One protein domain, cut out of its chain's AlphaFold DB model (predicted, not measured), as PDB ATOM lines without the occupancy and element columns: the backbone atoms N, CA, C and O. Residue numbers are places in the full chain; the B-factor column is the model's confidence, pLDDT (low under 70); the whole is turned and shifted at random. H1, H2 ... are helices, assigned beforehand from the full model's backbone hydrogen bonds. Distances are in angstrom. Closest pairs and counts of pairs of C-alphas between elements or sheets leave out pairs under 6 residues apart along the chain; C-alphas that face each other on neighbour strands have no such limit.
ATOM      1  N   ASP A 153     -13.834  10.907   8.031       89.94
ATOM      2  CA  ASP A 153     -14.650  10.466   9.168       89.94
ATOM      3  C   ASP A 153     -14.823   8.939   9.209       89.94
ATOM      4  O   ASP A 153     -14.824   8.347  10.286       89.94
ATOM      5  N   GLU A 154     -14.867   8.290   8.041       89.50
ATOM      6  CA  GLU A 154     -14.945   6.831   7.913       89.50
ATOM      7  C   GLU A 154     -13.719   6.136   8.525       89.50
ATOM      8  O   GLU A 154     -13.851   5.163   9.265       89.50
ATOM      9  N   VAL A 155     -12.518   6.669   8.269       87.88
ATOM     10  CA  VAL A 155     -11.265   6.144   8.833       87.88
ATOM     11  C   VAL A 155     -11.197   6.438  10.327       87.88
ATOM     12  O   VAL A 155     -10.868   5.561  11.121       87.88
ATOM     13  N   ILE A 156     -11.550   7.663  10.721       86.81
ATOM     14  CA  ILE A 156     -11.527   8.111  12.116       86.81
ATOM     15  C   ILE A 156     -12.454   7.250  12.980       86.81
ATOM     16  O   ILE A 156     -12.063   6.827  14.065       86.81
ATOM     17  N   ARG A 157     -13.650   6.909  12.490       86.69
ATOM     18  CA  ARG A 157     -14.621   6.074  13.209       86.69
ATOM     19  C   ARG A 157     -14.129   4.647  13.472       86.69
ATOM     20  O   ARG A 157     -14.544   4.035  14.456       86.69
ATOM     21  N   GLN A 158     -13.262   4.124  12.607       86.19
ATOM     22  CA  GLN A 158     -12.694   2.780  12.732       86.19
ATOM     23  C   GLN A 158     -11.518   2.712  13.713       86.19
ATOM     24  O   GLN A 158     -11.077   1.615  14.059       86.19
ATOM     25  N   LEU A 159     -11.009   3.856  14.184       84.50
ATOM     26  CA  LEU A 159      -9.879   3.877  15.104       84.50
ATOM     27  C   LEU A 159     -10.238   3.231  16.454       84.50
ATOM     28  O   LEU A 159     -11.349   3.411  16.970       84.50
ATOM     29  N   PRO A 160      -9.297   2.482  17.060       80.38
ATOM     30  CA  PRO A 160      -9.467   1.978  18.415       80.38
ATOM     31  C   PRO A 160      -9.570   3.144  19.414       80.38
ATOM     32  O   PRO A 160      -9.139   4.259  19.105       80.38
ATOM     33  N   PRO A 161     -10.112   2.913  20.626       67.81
ATOM     34  CA  PRO A 161     -10.155   3.940  21.662       67.81
ATOM     35  C   PRO A 161      -8.745   4.489  21.910       67.81
ATOM     36  O   PRO A 161      -7.839   3.761  22.318       67.81
ATOM     37  N   ALA A 162      -8.558   5.774  21.618       63.50
ATOM     38  CA  ALA A 162      -7.258   6.422  21.682       63.50
ATOM     39  C   ALA A 162      -6.910   6.796  23.130       63.50
ATOM     40  O   ALA A 162      -7.691   7.449  23.817       63.50
ATOM     41  N   CYS A 163      -5.716   6.405  23.573       54.75
ATOM     42  CA  CYS A 163      -5.077   6.933  24.774       54.75
ATOM     43  C   CYS A 163      -3.972   7.879  24.301       54.75
ATOM     44  O   CYS A 163      -2.953   7.420  23.786       54.75
ATOM     45  N   HIS A 164      -4.200   9.188  24.392       59.53
ATOM     46  CA  HIS A 164      -3.177  10.180  24.080       59.53
ATOM     47  C   HIS A 164      -2.576  10.693  25.387       59.53
ATOM     48  O   HIS A 164      -3.306  11.100  26.289       59.53
ATOM     49  N   LEU A 165      -1.251  10.631  25.497       54.72
ATOM     50  CA  LEU A 165      -0.504  10.977  26.704       54.72
ATOM     51  C   LEU A 165       0.476  12.113  26.392       54.72
ATOM     52  O   LEU A 165       1.679  11.890  26.444       54.72
ATOM     53  N   ASP A 166      -0.097  13.283  26.079       57.44
ATOM     54  CA  ASP A 166       0.502  14.630  25.929       57.44
ATOM     55  C   ASP A 166       1.691  14.760  24.944       57.44
ATOM     56  O   ASP A 166       2.559  13.894  24.917       57.44
ATOM     57  N   PRO A 167       1.751  15.789  24.074       52.38
ATOM     58  CA  PRO A 167       2.466  17.057  24.357       52.38
ATOM     59  C   PRO A 167       1.657  18.323  24.012       52.38
ATOM     60  O   PRO A 167       2.143  19.442  24.170       52.38
ATOM     61  N   LEU A 168       0.459  18.153  23.457       65.25
ATOM     62  CA  LEU A 168      -0.423  19.221  23.014       65.25
ATOM     63  C   LEU A 168      -1.819  18.860  23.511       65.25
ATOM     64  O   LEU A 168      -2.580  18.136  22.864       65.25
ATOM     65  N   LEU A 169      -2.128  19.330  24.719       78.69
ATOM     66  CA  LEU A 169      -3.447  19.203  25.333       78.69
ATOM     67  C   LEU A 169      -4.562  19.553  24.336       78.69
ATOM     68  O   LEU A 169      -5.537  18.813  24.198       78.69
ATOM     69  N   ASP A 170      -4.367  20.638  23.592       83.19
ATOM     70  CA  ASP A 170      -5.322  21.122  22.601       83.19
ATOM     71  C   ASP A 170      -5.522  20.127  21.455       83.19
ATOM     72  O   ASP A 170      -6.664  19.849  21.093       83.19
ATOM     73  N   ASP A 171      -4.455  19.506  20.943       83.56
ATOM     74  CA  ASP A 171      -4.556  18.486  19.892       83.56
ATOM     75  C   ASP A 171      -5.299  17.248  20.391       83.56
ATOM     76  O   ASP A 171      -6.115  16.671  19.671       83.56
ATOM     77  N   THR A 172      -5.071  16.865  21.648       83.94
ATOM     78  CA  THR A 172      -5.782  15.746  22.279       83.94
ATOM     79  C   THR A 172      -7.277  16.025  22.363       83.94
ATOM     80  O   THR A 172      -8.098  15.180  22.001       83.94
ATOM     81  N   ILE A 173      -7.641  17.221  22.828       86.56
ATOM     82  CA  ILE A 173      -9.035  17.645  22.967       86.56
ATOM     83  C   ILE A 173      -9.686  17.779  21.588       86.56
ATOM     84  O   ILE A 173     -10.798  17.279  21.390       86.56
ATOM     85  N   ALA A 174      -8.999  18.396  20.625       88.94
ATOM     86  CA  ALA A 174      -9.478  18.585  19.260       88.94
ATOM     87  C   ALA A 174      -9.689  17.244  18.549       88.94
ATOM     88  O   ALA A 174     -10.748  17.017  17.958       88.94
ATOM     89  N   PHE A 175      -8.734  16.319  18.667       88.00
ATOM     90  CA  PHE A 175      -8.843  14.982  18.096       88.00
ATOM     91  C   PHE A 175      -9.956  14.169  18.760       88.00
ATOM     92  O   PHE A 175     -10.771  13.567  18.064       88.00
ATOM     93  N   ALA A 176     -10.075  14.212  20.091       88.00
ATOM     94  CA  ALA A 176     -11.170  13.551  20.800       88.00
ATOM     95  C   ALA A 176     -12.543  14.135  20.425       88.00
ATOM     96  O   ALA A 176     -13.519  13.396  20.291       88.00
ATOM     97  N   SER A 177     -12.630  15.456  20.235       89.06
ATOM     98  CA  SER A 177     -13.847  16.123  19.766       89.06
ATOM     99  C   SER A 177     -14.215  15.667  18.358       89.06
ATOM    100  O   SER A 177     -15.354  15.272  18.122       89.06
ATOM    101  N   ARG A 178     -13.244  15.639  17.440       89.19
ATOM    102  CA  ARG A 178     -13.445  15.159  16.072       89.19
ATOM    103  C   ARG A 178     -13.858  13.689  16.027       89.19
ATOM    104  O   ARG A 178     -14.795  13.355  15.309       89.19
ATOM    105  N   LEU A 179     -13.210  12.830  16.817       88.94
ATOM    106  CA  LEU A 179     -13.539  11.406  16.905       88.94
ATOM    107  C   LEU A 179     -14.996  11.202  17.341       88.94
ATOM    108  O   LEU A 179     -15.693  10.379  16.754       88.94
ATOM    109  N   ARG A 180     -15.480  11.987  18.316       88.38
ATOM    110  CA  ARG A 180     -16.891  11.966  18.740       88.38
ATOM    111  C   ARG A 180     -17.838  12.446  17.642       88.38
ATOM    112  O   ARG A 180     -18.843  11.785  17.402       88.38
ATOM    113  N   SER A 181     -17.518  13.547  16.962       89.81
ATOM    114  CA  SER A 181     -18.343  14.077  15.866       89.81
ATOM    115  C   SER A 181     -18.459  13.106  14.687       89.81
ATOM    116  O   SER A 181     -19.532  12.987  14.106       89.81
ATOM    117  N   ALA A 182     -17.394  12.360  14.383       88.88
ATOM    118  CA  ALA A 182     -17.385  11.309  13.362       88.88
ATOM    119  C   ALA A 182     -18.112  10.011  13.794       88.88
ATOM    120  O   ALA A 182     -18.172   9.042  13.037       88.88
ATOM    121  N   GLY A 183     -18.652   9.947  15.019       86.44
ATOM    122  CA  GLY A 183     -19.329   8.762  15.559       86.44
ATOM    123  C   GLY A 183     -18.385   7.658  16.058       86.44
ATOM    124  O   GLY A 183     -18.812   6.512  16.231       86.44
ATOM    125  N   GLY A 184     -17.107   7.981  16.269       83.38
ATOM    126  CA  GLY A 184     -16.110   7.113  16.896       83.38
ATOM    127  C   GLY A 184     -16.254   7.050  18.422       83.38
ATOM    128  O   GLY A 184     -16.929   7.865  19.054       83.38
ATOM    129  N   ARG A 185     -15.607   6.058  19.044       82.69
ATOM    130  CA  ARG A 185     -15.695   5.822  20.494       82.69
ATOM    131  C   ARG A 185     -14.499   6.429  21.230       82.69
ATOM    132  O   ARG A 185     -13.379   5.951  21.085       82.69
ATOM    133  N   VAL A 186     -14.754   7.420  22.085       83.88
ATOM    134  CA  VAL A 186     -13.787   7.933  23.074       83.88
ATOM    135  C   VAL A 186     -14.178   7.398  24.449       83.88
ATOM    136  O   VAL A 186     -15.294   7.649  24.893       83.88
ATOM    137  N   ALA A 187     -13.278   6.675  25.121       79.88
ATOM    138  CA  ALA A 187     -13.549   6.113  26.448       79.88
ATOM    139  C   ALA A 187     -13.393   7.162  27.563       79.88
ATOM    140  O   ALA A 187     -14.352   7.480  28.260       79.88
ATOM    141  N   SER A 188     -12.195   7.727  27.709       80.88
ATOM    142  CA  SER A 188     -11.897   8.800  28.659       80.88
ATOM    143  C   SER A 188     -10.756   9.669  28.137       80.88
ATOM    144  O   SER A 188      -9.957   9.231  27.311       80.88
ATOM    145  N   VAL A 189     -10.691  10.909  28.623       83.69
ATOM    146  CA  VAL A 189      -9.535  11.797  28.462       83.69
ATOM    147  C   VAL A 189      -9.165  12.259  29.864       83.69
ATOM    148  O   VAL A 189      -9.937  12.977  30.498       83.69
ATOM    149  N   ASP A 190      -8.029  11.787  30.369       84.00
ATOM    150  CA  ASP A 190      -7.567  12.071  31.725       84.00
ATOM    151  C   ASP A 190      -6.437  13.103  31.679       84.00
ATOM    152  O   ASP A 190      -5.397  12.873  31.063       84.00
ATOM    153  N   LEU A 191      -6.637  14.240  32.350       84.19
ATOM    154  CA  LEU A 191      -5.616  15.272  32.497       84.19
ATOM    155  C   LEU A 191      -4.894  15.078  33.817       84.19
ATOM    156  O   LEU A 191      -5.479  15.213  34.892       84.19
ATOM    157  N   LEU A 192      -3.614  14.742  33.726       85.19
ATOM    158  CA  LEU A 192      -2.778  14.518  34.888       85.19
ATOM    159  C   LEU A 192      -1.991  15.803  35.193       85.19
ATOM    160  O   LEU A 192      -1.171  16.219  34.376       85.19
ATOM    161  N   PRO A 193      -2.238  16.462  36.339       81.50
ATOM    162  CA  PRO A 193      -1.558  17.706  36.669       81.50
ATOM    163  C   PRO A 193      -0.105  17.454  37.084       81.50
ATOM    164  O   PRO A 193       0.212  16.428  37.684       81.50
ATOM    165  N   ALA A 194       0.750  18.450  36.837       81.75
ATOM    166  CA  ALA A 194       2.112  18.529  37.372       81.75
ATOM    167  C   ALA A 194       3.038  17.350  37.009       81.75
ATOM    168  O   ALA A 194       3.938  17.006  37.776       81.75
ATOM    169  N   ILE A 195       2.847  16.752  35.832       86.50
ATOM    170  CA  ILE A 195       3.772  15.767  35.268       86.50
ATOM    171  C   ILE A 195       4.350  16.275  33.944       86.50
ATOM    172  O   ILE A 195       3.636  16.926  33.181       86.50
ATOM    173  N   PRO A 196       5.638  16.020  33.662       85.19
ATOM    174  CA  PRO A 196       6.250  16.465  32.419       85.19
ATOM    175  C   PRO A 196       5.743  15.647  31.228       85.19
ATOM    176  O   PRO A 196       5.339  14.488  31.368       85.19
ATOM    177  N   HIS A 197       5.870  16.214  30.032       83.56
ATOM    178  CA  HIS A 197       5.738  15.440  28.804       83.56
ATOM    179  C   HIS A 197       6.661  14.207  28.849       83.56
ATOM    180  O   HIS A 197       7.806  14.273  29.307       83.56
ATOM    181  N   GLY A 198       6.147  13.054  28.415       83.88
ATOM    182  CA  GLY A 198       6.889  11.796  28.476       83.88
ATOM    183  C   GLY A 198       7.081  11.239  29.895       83.88
ATOM    184  O   GLY A 198       7.990  10.436  30.106       83.88
ATOM    185  N   PHE A 199       6.233  11.615  30.865       88.19
ATOM    186  CA  PHE A 199       6.304  11.168  32.268       88.19
ATOM    187  C   PHE A 199       6.441   9.648  32.462       88.19
ATOM    188  O   PHE A 199       7.010   9.205  33.461       88.19
ATOM    189  N   LEU A 200       5.959   8.831  31.516       89.44
ATOM    190  CA  LEU A 200       6.099   7.373  31.555       89.44
ATOM    191  C   LEU A 200       7.569   6.916  31.631       89.44
ATOM    192  O   LEU A 200       7.860   5.897  32.261       89.44
ATOM    193  N   ASN A 201       8.500   7.703  31.083       90.25
ATOM    194  CA  ASN A 201       9.940   7.435  31.150       90.25
ATOM    195  C   ASN A 201      10.536   7.691  32.546       90.25
ATOM    196  O   ASN A 201      11.603   7.178  32.871       90.25
ATOM    197  N   PHE A 202       9.845   8.452  33.400       91.00
ATOM    198  CA  PHE A 202      10.334   8.885  34.712       91.00
ATOM    199  C   PHE A 202       9.661   8.155  35.883       91.00
ATOM    200  O   PHE A 202       9.777   8.572  37.034       91.00
ATOM    201  N   THR A 203       8.971   7.043  35.622       91.75
ATOM    202  CA  THR A 203       8.217   6.278  36.638       91.75
ATOM    203  C   THR A 203       9.077   5.744  37.787       91.75
ATOM    204  O   THR A 203       8.593   5.609  38.916       91.75
ATOM    205  N   LEU A 204      10.359   5.465  37.534       91.31
ATOM    206  CA  LEU A 204      11.313   5.055  38.568       91.31
ATOM    207  C   LEU A 204      11.828   6.237  39.402       91.31
ATOM    208  O   LEU A 204      12.130   6.040  40.576       91.31
ATOM    209  N   MET A 205      11.853   7.443  38.828       90.44
ATOM    210  CA  MET A 205      12.478   8.636  39.413       90.44
ATOM    211  C   MET A 205      11.499   9.531  40.175       90.44
ATOM    212  O   MET A 205      11.882  10.123  41.178       90.44
ATOM    213  N   SER A 206      10.242   9.626  39.728       90.69
ATOM    214  CA  SER A 206       9.217  10.463  40.362       90.69
ATOM    215  C   SER A 206       8.010   9.629  40.815       90.69
ATOM    216  O   SER A 206       7.446   8.861  40.019       90.69
ATOM    217  N   PRO A 207       7.576   9.767  42.082       91.00
ATOM    218  CA  PRO A 207       6.352   9.134  42.562       91.00
ATOM    219  C   PRO A 207       5.091   9.674  41.862       91.00
ATOM    220  O   PRO A 207       4.137   8.919  41.673       91.00
ATOM    221  N   GLU A 208       5.082  10.930  41.414       89.38
ATOM    222  CA  GLU A 208       4.010  11.550  40.616       89.38
ATOM    223  C   GLU A 208       3.877  10.838  39.268       89.38
ATOM    224  O   GLU A 208       2.800  10.343  38.927       89.38
ATOM    225  N   CYS A 209       4.991  10.685  38.546       90.38
ATOM    226  CA  CYS A 209       5.042   9.967  37.272       90.38
ATOM    227  C   CYS A 209       4.597   8.507  37.432       90.38
ATOM    228  O   CYS A 209       3.877   7.964  36.592       90.38
ATOM    229  N   ARG A 210       4.971   7.867  38.547       92.75
ATOM    230  CA  ARG A 210       4.538   6.503  38.877       92.75
ATOM    231  C   ARG A 210       3.035   6.408  39.121       92.75
ATOM    232  O   ARG A 210       2.411   5.449  38.669       92.75
ATOM    233  N   ARG A 211       2.447   7.373  39.831       91.31
ATOM    234  CA  ARG A 211       0.991   7.456  40.024       91.31
ATOM    235  C   ARG A 211       0.276   7.671  38.692       91.31
ATOM    236  O   ARG A 211      -0.671   6.942  38.412       91.31
ATOM    237  N   GLY A 212       0.780   8.572  37.848       89.75
ATOM    238  CA  GLY A 212       0.263   8.773  36.493       89.75
ATOM    239  C   GLY A 212       0.278   7.486  35.664       89.75
ATOM    240  O   GLY A 212      -0.730   7.108  35.076       89.75
ATOM    241  N   ALA A 213       1.383   6.735  35.698       90.25
ATOM    242  CA  ALA A 213       1.497   5.481  34.953       90.25
ATOM    243  C   ALA A 213       0.522   4.400  35.447       90.25
ATOM    244  O   ALA A 213      -0.003   3.630  34.641       90.25
ATOM    245  N   LYS A 214       0.228   4.356  36.755       91.25
ATOM    246  CA  LYS A 214      -0.816   3.473  37.300       91.25
ATOM    247  C   LYS A 214      -2.191   3.816  36.731       91.25
ATOM    248  O   LYS A 214      -2.916   2.901  36.366       91.25
ATOM    249  N   ILE A 215      -2.527   5.099  36.601       89.75
ATOM    250  CA  ILE A 215      -3.795   5.524  35.988       89.75
ATOM    251  C   ILE A 215      -3.870   5.035  34.535       89.75
ATOM    252  O   ILE A 215      -4.867   4.425  34.155       89.75
ATOM    253  N   CYS A 216      -2.796   5.190  33.751       88.31
ATOM    254  CA  CYS A 216      -2.741   4.664  32.383       88.31
ATOM    255  C   CYS A 216      -2.970   3.146  32.330       88.31
ATOM    256  O   CYS A 216      -3.730   2.665  31.490       88.31
ATOM    257  N   LEU A 217      -2.355   2.384  33.243       89.75
ATOM    258  CA  LEU A 217      -2.556   0.935  33.338       89.75
ATOM    259  C   LEU A 217      -4.013   0.573  33.640       89.75
ATOM    260  O   LEU A 217      -4.551  -0.347  33.028       89.75
ATOM    261  N   GLU A 218      -4.662   1.293  34.551       89.44
ATOM    262  CA  GLU A 218      -6.075   1.082  34.872       89.44
ATOM    263  C   GLU A 218      -6.982   1.370  33.665       89.44
ATOM    264  O   GLU A 218      -7.896   0.593  33.388       89.44
ATOM    265  N   ARG A 219      -6.687   2.410  32.873       86.12
ATOM    266  CA  ARG A 219      -7.414   2.692  31.621       86.12
ATOM    267  C   ARG A 219      -7.222   1.613  30.566       86.12
ATOM    268  O   ARG A 219      -8.192   1.212  29.929       86.12
ATOM    269  N   ILE A 220      -6.005   1.096  30.413       87.50
ATOM    270  CA  ILE A 220      -5.730  -0.007  29.483       87.50
ATOM    271  C   ILE A 220      -6.490  -1.265  29.914       87.50
ATOM    272  O   ILE A 220      -7.130  -1.906  29.085       87.50
ATOM    273  N   LYS A 221      -6.491  -1.596  31.212       89.00
ATOM    274  CA  LYS A 221      -7.276  -2.721  31.746       89.00
ATOM    275  C   LYS A 221      -8.767  -2.564  31.446       89.00
ATOM    276  O   LYS A 221      -9.380  -3.507  30.954       89.00
ATOM    277  N   GLN A 222      -9.321  -1.372  31.680       85.88
ATOM    278  CA  GLN A 222     -10.718  -1.052  31.367       85.88
ATOM    279  C   GLN A 222     -11.016  -1.193  29.868       85.88
ATOM    280  O   GLN A 222     -12.005  -1.822  29.500       85.88
ATOM    281  N   ALA A 223     -10.144  -0.673  28.998       84.06
ATOM    282  CA  ALA A 223     -10.305  -0.754  27.545       84.06
ATOM    283  C   ALA A 223     -10.242  -2.196  27.014       84.06
ATOM    284  O   ALA A 223     -10.926  -2.528  26.049       84.06
ATOM    285  N   LEU A 224      -9.451  -3.055  27.661       87.31
ATOM    286  CA  LEU A 224      -9.328  -4.478  27.338       87.31
ATOM    287  C   LEU A 224     -10.411  -5.354  27.999       87.31
ATOM    288  O   LEU A 224     -10.431  -6.560  27.776       87.31
ATOM    289  N   GLY A 225     -11.312  -4.775  28.800       86.44
ATOM    290  CA  GLY A 225     -12.393  -5.515  29.459       86.44
ATOM    291  C   GLY A 225     -11.959  -6.314  30.690       86.44
ATOM    292  O   GLY A 225     -12.720  -7.153  31.171       86.44
TER     293      GLY A 225
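This is residues 153 to 225 of the 250 residues of the protein "Abhydrolase_3 domain-containing protein" of Dictyocaulus viviparus (UniProt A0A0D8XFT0). Two longer helices, H2 and H4, run much the same way without meeting, in an open frame; the short H1 sits near the last residues of H2, and the short H3 packs on the first part of H4. Two long links, residues 158 to 168 and 182 to 198, pass through the space between the two helices. The printed part has 73 residues with four named helices, in the order H1, H2, H3, H4, and no named strand; its class is all helix. It is only just compact, close to loose, with a radius of gyration of the C-alphas of 13.5 A, and only just flat, spanning 42 by 28 by 15 A.

Begin with H4, residues 207 to 223, the longest helix. H3, residues 199 to 202, touches H4 at residues 209 to 213 alone; look at the C-alphas of Phe 199 and Cys 209, the closest, 5.3 A apart. H2, residues 169 to 181, is apart from H4 and from H3. H1, residues 153 to 157, and H2 only just touch, with 3 pairs of C-alphas within 8 A; of H2, residue 179 alone takes part, and the closest C-alphas, of Ile 156 and Leu 179, are 6.2 A apart. H1 is apart from H3 and H4. In H1, H2 and H4 every O i to N i+4 pair is within hydrogen-bond range; H3 is too short for such a pair, and its one O i to N i+3 pair is within range.

Find C-alpha 207 at (6.352, 9.134, 42.562); from there H4 runs 24.5 A to C-alpha 223 at (-10.305, -0.754, 27.545). H2 runs 18.4 A from C-alpha 169 at (-3.447, 19.203, 25.333) to C-alpha 181. H1 measures 6.0 A from C-alpha 153 to 157, and H3 5.2 A from C-alpha 199 to 202.

The two C-alphas farthest apart, of Glu 154 and Met 205, are 41.8 A apart. The printed part has no cut. The links H1 to H2 and H2 to H3 are long, and H3 to H4 is tight. Look at residues 161 to 168 for pLDDT under 70; the mean of the printed part is 84.0.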